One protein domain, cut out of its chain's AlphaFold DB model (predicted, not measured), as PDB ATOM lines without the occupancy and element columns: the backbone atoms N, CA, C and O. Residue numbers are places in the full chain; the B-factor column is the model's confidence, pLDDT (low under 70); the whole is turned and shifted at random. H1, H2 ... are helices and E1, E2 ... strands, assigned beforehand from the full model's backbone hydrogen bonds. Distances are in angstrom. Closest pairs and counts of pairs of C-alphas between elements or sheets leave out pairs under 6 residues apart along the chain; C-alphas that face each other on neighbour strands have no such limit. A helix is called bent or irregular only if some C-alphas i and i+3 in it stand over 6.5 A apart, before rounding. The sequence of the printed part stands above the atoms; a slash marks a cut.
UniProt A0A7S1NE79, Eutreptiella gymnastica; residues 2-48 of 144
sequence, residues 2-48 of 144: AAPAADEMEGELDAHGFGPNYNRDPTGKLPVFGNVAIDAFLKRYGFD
ATOM      1  N   ALA A   2     -42.431 -16.245 -21.145       83.69
ATOM      2  CA  ALA A   2     -41.703 -16.801 -22.291       83.69
ATOM      3  C   ALA A   2     -42.166 -18.234 -22.598       83.69
ATOM      4  O   ALA A   2     -42.637 -18.887 -21.673       83.69
ATOM      5  N   ALA A   3     -42.031 -18.749 -23.818       89.44
ATOM      6  CA  ALA A   3     -42.497 -20.092 -24.219       89.44
ATOM      7  C   ALA A   3     -41.354 -20.923 -24.832       89.44
ATOM      8  O   ALA A   3     -40.420 -20.327 -25.363       89.44
ATOM      9  N   PRO A   4     -41.375 -22.268 -24.787       92.31
ATOM     10  CA  PRO A   4     -40.445 -23.036 -25.609       92.31
ATOM     11  C   PRO A   4     -40.689 -22.702 -27.089       92.31
ATOM     12  O   PRO A   4     -41.839 -22.629 -27.525       92.31
ATOM     13  N   ALA A   5     -39.617 -22.480 -27.846       93.25
ATOM     14  CA  ALA A   5     -39.702 -22.255 -29.285       93.25
ATOM     15  C   ALA A   5     -40.331 -23.475 -29.976       93.25
ATOM     16  O   ALA A   5     -40.127 -24.608 -29.534       93.25
ATOM     17  N   ALA A   6     -41.066 -23.267 -31.067       90.31
ATOM     18  CA  ALA A   6     -41.424 -24.379 -31.946       90.31
ATOM     19  C   ALA A   6     -40.147 -24.963 -32.584       90.31
ATOM     20  O   ALA A   6     -39.087 -24.332 -32.532       90.31
ATOM     21  N   ASP A   7     -40.190 -26.190 -33.101       90.38
ATOM     22  CA  ASP A   7     -38.976 -26.819 -33.640       90.38
ATOM     23  C   ASP A   7     -38.525 -26.151 -34.943       90.38
ATOM     24  O   ASP A   7     -37.327 -26.023 -35.183       90.38
ATOM     25  N   GLU A   8     -39.465 -25.609 -35.715       91.38
ATOM     26  CA  GLU A   8     -39.192 -24.868 -36.947       91.38
ATOM     27  C   GLU A   8     -38.481 -23.535 -36.668       91.38
ATOM     28  O   GLU A   8     -37.689 -23.071 -37.482       91.38
ATOM     29  N   MET A   9     -38.711 -22.945 -35.489       90.38
ATOM     30  CA  MET A   9     -38.121 -21.663 -35.091       90.38
ATOM     31  C   MET A   9     -36.673 -21.784 -34.606       90.38
ATOM     32  O   MET A   9     -36.018 -20.762 -34.442       90.38
ATOM     33  N   GLU A  10     -36.154 -22.992 -34.335       93.62
ATOM     34  CA  GLU A  10     -34.813 -23.166 -33.743       93.62
ATOM     35  C   GLU A  10     -33.703 -22.534 -34.589       93.62
ATOM     36  O   GLU A  10     -32.745 -22.006 -34.032       93.62
ATOM     37  N   GLY A  11     -33.841 -22.556 -35.919       93.75
ATOM     38  CA  GLY A  11     -32.870 -21.952 -36.833       93.75
ATOM     39  C   GLY A  11     -32.887 -20.421 -36.859       93.75
ATOM     40  O   GLY A  11     -31.951 -19.818 -37.372       93.75
ATOM     41  N   GLU A  12     -33.928 -19.794 -36.310       93.50
ATOM     42  CA  GLU A  12     -34.139 -18.341 -36.327       93.50
ATOM     43  C   GLU A  12     -33.777 -17.673 -34.992       93.50
ATOM     44  O   GLU A  12     -33.835 -16.449 -34.865       93.50
ATOM     45  N   LEU A  13     -33.424 -18.469 -33.978       96.00
ATOM     46  CA  LEU A  13     -33.063 -17.961 -32.659       96.00
ATOM     47  C   LEU A  13     -31.665 -17.339 -32.669       96.00
ATOM     48  O   LEU A  13     -30.789 -17.712 -33.449       96.00
ATOM     49  N   ASP A  14     -31.444 -16.403 -31.752       96.69
ATOM     50  CA  ASP A  14     -30.136 -15.801 -31.550       96.69
ATOM     51  C   ASP A  14     -29.101 -16.810 -31.010       96.69
ATOM     52  O   ASP A  14     -29.404 -17.949 -30.642       96.69
ATOM     53  N   ALA A  15     -27.843 -16.372 -30.909       97.06
ATOM     54  CA  ALA A  15     -26.741 -17.200 -30.413       97.06
ATOM     55  C   ALA A  15     -26.924 -17.693 -28.961       97.06
ATOM     56  O   ALA A  15     -26.220 -18.605 -28.521       97.06
ATOM     57  N   HIS A  16     -27.849 -17.101 -28.205       96.69
ATOM     58  CA  HIS A  16     -28.199 -17.504 -26.847       96.69
ATOM     59  C   HIS A  16     -29.436 -18.415 -26.806       96.69
ATOM     60  O   HIS A  16     -29.779 -18.923 -25.737       96.69
ATOM     61  N   GLY A  17     -30.063 -18.677 -27.954       96.69
ATOM     62  CA  GLY A  17     -31.249 -19.506 -28.091       96.69
ATOM     63  C   GLY A  17     -32.542 -18.780 -27.742       96.69
ATOM     64  O   GLY A  17     -33.474 -19.440 -27.283       96.69
ATOM     65  N   PHE A  18     -32.613 -17.461 -27.915       96.38
ATOM     66  CA  PHE A  18     -33.830 -16.676 -27.716       96.38
ATOM     67  C   PHE A  18     -34.318 -16.051 -29.022       96.38
ATOM     68  O   PHE A  18     -33.550 -15.790 -29.942       96.38
ATOM     69  N   GLY A  19     -35.622 -15.808 -29.102       94.50
ATOM     70  CA  GLY A  19     -36.242 -15.155 -30.251       94.50
ATOM     71  C   GLY A  19     -37.592 -14.542 -29.888       94.50
ATOM     72  O   GLY A  19     -38.123 -14.822 -28.811       94.50
ATOM     73  N   PRO A  20     -38.166 -13.693 -30.746       92.38
ATOM     74  CA  PRO A  20     -39.485 -13.109 -30.516       92.38
ATOM     75  C   PRO A  20     -40.604 -14.152 -30.674       92.38
ATOM     76  O   PRO A  20     -40.530 -15.044 -31.514       92.38
ATOM     77  N   ASN A  21     -41.681 -14.024 -29.895       88.88
ATOM     78  CA  ASN A  21     -42.887 -14.842 -30.049       88.88
ATOM     79  C   ASN A  21     -44.017 -14.061 -30.735       88.88
ATOM     80  O   ASN A  21     -45.019 -13.743 -30.094       88.88
ATOM     81  N   TYR A  22     -43.888 -13.765 -32.032       86.44
ATOM     82  CA  TYR A  22     -44.893 -12.966 -32.752       86.44
ATOM     83  C   TYR A  22     -46.288 -13.607 -32.789       86.44
ATOM     84  O   TYR A  22     -47.290 -12.896 -32.797       86.44
ATOM     85  N   ASN A  23     -46.362 -14.940 -32.724       82.06
ATOM     86  CA  ASN A  23     -47.628 -15.678 -32.689       82.06
ATOM     87  C   ASN A  23     -48.429 -15.426 -31.402       82.06
ATOM     88  O   ASN A  23     -49.656 -15.457 -31.415       82.06
ATOM     89  N   ARG A  24     -47.741 -15.209 -30.275       79.00
ATOM     90  CA  ARG A  24     -48.364 -14.982 -28.960       79.00
ATOM     91  C   ARG A  24     -48.401 -13.507 -28.578       79.00
ATOM     92  O   ARG A  24     -49.233 -13.099 -27.773       79.00
ATOM     93  N   ASP A  25     -47.457 -12.739 -29.096       83.94
ATOM     94  CA  ASP A  25     -47.260 -11.334 -28.801       83.94
ATOM     95  C   ASP A  25     -46.745 -10.609 -30.049       83.94
ATOM     96  O   ASP A  25     -45.541 -10.630 -30.323       83.94
ATOM     97  N   PRO A  26     -47.630  -9.911 -30.777       84.94
ATOM     98  CA  PRO A  26     -47.250  -9.123 -31.945       84.94
ATOM     99  C   PRO A  26     -46.182  -8.059 -31.652       84.94
ATOM    100  O   PRO A  26     -45.499  -7.611 -32.567       84.94
ATOM    101  N   THR A  27     -46.010  -7.652 -30.386       86.00
ATOM    102  CA  THR A  27     -44.992  -6.668 -29.988       86.00
ATOM    103  C   THR A  27     -43.596  -7.272 -29.819       86.00
ATOM    104  O   THR A  27     -42.630  -6.530 -29.648       86.00
ATOM    105  N   GLY A  28     -43.476  -8.605 -29.842       81.75
ATOM    106  CA  GLY A  28     -42.212  -9.326 -29.683       81.75
ATOM    107  C   GLY A  28     -41.592  -9.236 -28.284       81.75
ATOM    108  O   GLY A  28     -40.468  -9.693 -28.090       81.75
ATOM    109  N   LYS A  29     -42.296  -8.667 -27.294       83.88
ATOM    110  CA  LYS A  29     -41.786  -8.493 -25.922       83.88
ATOM    111  C   LYS A  29     -41.783  -9.794 -25.127       83.88
ATOM    112  O   LYS A  29     -41.045  -9.918 -24.152       83.88
ATOM    113  N   LEU A  30     -42.614 -10.756 -25.511       85.75
ATOM    114  CA  LEU A  30     -42.615 -12.105 -24.962       85.75
ATOM    115  C   LEU A  30     -41.672 -12.998 -25.785       85.75
ATOM    116  O   LEU A  30     -42.002 -13.316 -26.926       85.75
ATOM    117  N   PRO A  31     -40.526 -13.437 -25.234       90.88
ATOM    118  CA  PRO A  31     -39.586 -14.246 -25.993       90.88
ATOM    119  C   PRO A  31     -40.000 -15.722 -26.031       90.88
ATOM    120  O   PRO A  31     -40.670 -16.237 -25.129       90.88
ATOM    121  N   VAL A  32     -39.547 -16.427 -27.059       94.00
ATOM    122  CA  VAL A  32     -39.381 -17.879 -27.031       94.00
ATOM    123  C   VAL A  32     -37.953 -18.252 -26.637       94.00
ATOM    124  O   VAL A  32     -37.034 -17.442 -26.762       94.00
ATOM    125  N   PHE A  33     -37.767 -19.480 -26.160       95.94
ATOM    126  CA  PHE A  33     -36.455 -20.046 -25.855       95.94
ATOM    127  C   PHE A  33     -36.292 -21.442 -26.467       95.94
ATOM    128  O   PHE A  33     -37.182 -22.291 -26.358       95.94
ATOM    129  N   GLY A  34     -35.156 -21.674 -27.114       96.81
ATOM    130  CA  GLY A  34     -34.813 -22.923 -27.786       96.81
ATOM    131  C   GLY A  34     -33.809 -23.776 -27.024       96.81
ATOM    132  O   GLY A  34     -33.534 -23.565 -25.838       96.81
ATOM    133  N   ASN A  35     -33.246 -24.763 -27.718       96.81
ATOM    134  CA  ASN A  35     -32.385 -25.774 -27.105       96.81
ATOM    135  C   ASN A  35     -31.126 -25.183 -26.450       96.81
ATOM    136  O   ASN A  35     -30.761 -25.622 -25.360       96.81
ATOM    137  N   VAL A  36     -30.505 -24.165 -27.060       97.50
ATOM    138  CA  VAL A  36     -29.292 -23.510 -26.527       97.50
ATOM    139  C   VAL A  36     -29.559 -22.864 -25.166       97.50
ATOM    140  O   VAL A  36     -28.830 -23.120 -24.206       97.50
ATOM    141  N   ALA A  37     -30.641 -22.089 -25.054       97.38
ATOM    142  CA  ALA A  37     -31.048 -21.448 -23.805       97.38
ATOM    143  C   ALA A  37     -31.374 -22.485 -22.718       97.38
ATOM    144  O   ALA A  37     -30.965 -22.338 -21.563       97.38
ATOM    145  N   ILE A  38     -32.078 -23.559 -23.095       96.94
ATOM    146  CA  ILE A  38     -32.430 -24.662 -22.193       96.94
ATOM    147  C   ILE A  38     -31.170 -25.347 -21.666       96.94
ATOM    148  O   ILE A  38     -31.042 -25.536 -20.459       96.94
ATOM    149  N   ASP A  39     -30.225 -25.695 -22.539       96.25
ATOM    150  CA  ASP A  39     -28.990 -26.366 -22.136       96.25
ATOM    151  C   ASP A  39     -28.108 -25.485 -21.261       96.25
ATOM    152  O   ASP A  39     -27.588 -25.955 -20.248       96.25
ATOM    153  N   ALA A  40     -27.988 -24.199 -21.593       97.12
ATOM    154  CA  ALA A  40     -27.271 -23.241 -20.764       97.12
ATOM    155  C   ALA A  40     -27.886 -23.145 -19.358       97.12
ATOM    156  O   ALA A  40     -27.158 -23.199 -18.364       97.12
ATOM    157  N   PHE A  41     -29.215 -23.052 -19.267       97.06
ATOM    158  CA  PHE A  41     -29.933 -22.972 -17.997       97.06
ATOM    159  C   PHE A  41     -29.779 -24.252 -17.166       97.06
ATOM    160  O   PHE A  41     -29.309 -24.198 -16.029       97.06
ATOM    161  N   LEU A  42     -30.116 -25.409 -17.741       95.25
ATOM    162  CA  LEU A  42     -30.058 -26.701 -17.056       95.25
ATOM    163  C   LEU A  42     -28.637 -27.014 -16.577       95.25
ATOM    164  O   LEU A  42     -28.440 -27.366 -15.415       95.25
ATOM    165  N   LYS A  43     -27.628 -26.803 -17.432       95.25
ATOM    166  CA  LYS A  43     -26.222 -27.032 -17.084       95.25
ATOM    167  C   LYS A  43     -25.742 -26.098 -15.978       95.25
ATOM    168  O   LYS A  43     -25.037 -26.548 -15.080       95.25
ATOM    169  N   ARG A  44     -26.093 -24.809 -16.041       97.00
ATOM    170  CA  ARG A  44     -25.645 -23.810 -15.060       97.00
ATOM    171  C   ARG A  44     -26.131 -24.131 -13.650       97.00
ATOM    172  O   ARG A  44     -25.386 -23.902 -12.703       97.00
ATOM    173  N   TYR A  45     -27.353 -24.639 -13.522       96.00
ATOM    174  CA  TYR A  45     -27.970 -24.914 -12.224       96.00
ATOM    175  C   TYR A  45     -27.970 -26.397 -11.831       96.00
ATOM    176  O   TYR A  45     -28.386 -26.727 -10.726       96.00
ATOM    177  N   GLY A  46     -27.477 -27.287 -12.699       91.88
ATOM    178  CA  GLY A  46     -27.450 -28.726 -12.438       91.88
ATOM    179  C   GLY A  46     -28.844 -29.357 -12.404       91.88
ATOM    180  O   GLY A  46     -29.088 -30.249 -11.597       91.88
ATOM    181  N   PHE A  47     -29.764 -28.875 -13.242       92.44
ATOM    182  CA  PHE A  47     -31.126 -29.401 -13.352       92.44
ATOM    183  C   PHE A  47     -31.281 -30.328 -14.559       92.44
ATOM    184  O   PHE A  47     -30.597 -30.168 -15.569       92.44
ATOM    185  N   ASP A  48     -32.249 -31.239 -14.484       86.75
ATOM    186  CA  ASP A  48     -32.571 -32.161 -15.579       86.75
ATOM    187  C   ASP A  48     -33.714 -31.656 -16.476       86.75
ATOM    188  O   ASP A  48     -33.707 -31.873 -17.689       86.75
TER     189      ASP A  48
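AT A GLANCE: This is residues 2 to 48 of the 144 residues of a protein of Eutreptiella gymnastica (UniProt A0A7S1NE79). A small two-stranded hairpin, E1 and E2, makes the middle of an elongated domain, with its loop of residues 21 to 30 at one end and the helix H2 running away at the other as an arm whose outer part, with residues 41 to 46, sticks out. The short helix H1 sits to one side, near E1, and residues 3 to 4 pair beside E2. The printed part has 47 residues, with two named helices and two named strands in the order H1, E1, E2, H2, and an antiparallel sheet in the order E1 - E2. The class is mixed, helices and strands, though under half of the residues are in named elements. It is only just compact, close to loose, with a radius of gyration of the C-alphas of 10.9 A, and spans 34 by 18 by 15 A.

IN THESE COORDINATES: E1 is residues 18 to 20, 7.2 A long, with C-alpha 18 at (-33.830, -16.676, -27.716). E2 is residues 31 to 33, 6.6 A. H2 is residues 35 to 45, 15.5 A, ending with C-alpha 45 at (-27.970, -24.914, -12.224). H1 is residues 8 to 12, 8.3 A, and begins with C-alpha 8 at (-39.192, -24.868, -36.947); it is only just irregular, with C-alphas 8 and 11 7.0 A apart.

HOW THE PARTS SIT: E1 and E2 form an antiparallel hairpin at 144 degrees, with N 32 and O 19 at 2.8 A and N 19 and O 32 at 3.2 A, within hydrogen-bond range. Residues 3 to 4 pair with residues 32 to 33 of E2, parallel. The closest C-alphas of E1 and H2 are those of Phe 18 and Ala 37, 6.8 A. Those of H1 and E1 are Glu 12 and Gly 19, 7.2 A. H1 and H2 are close but not clearly touching, Glu 10 and Asn 35 having the closest C-alphas at 7.5 A. H1 and E2 are apart. In H2 every O i to N i+4 pair is within hydrogen-bond range; in H1 0 of 1 is, and 1 of 2 O i to N i+3 pairs.

THE WHOLE: The C-alphas of Pro 26 and Gly 46 are the two farthest apart, 34.0 A. The printed part has no cut. The links from H1 to E1 and from E2 to H2 are tight, and that from E1 to E2 is short. The mean pLDDT of the printed part is 92.0, and no printed residue is under 70.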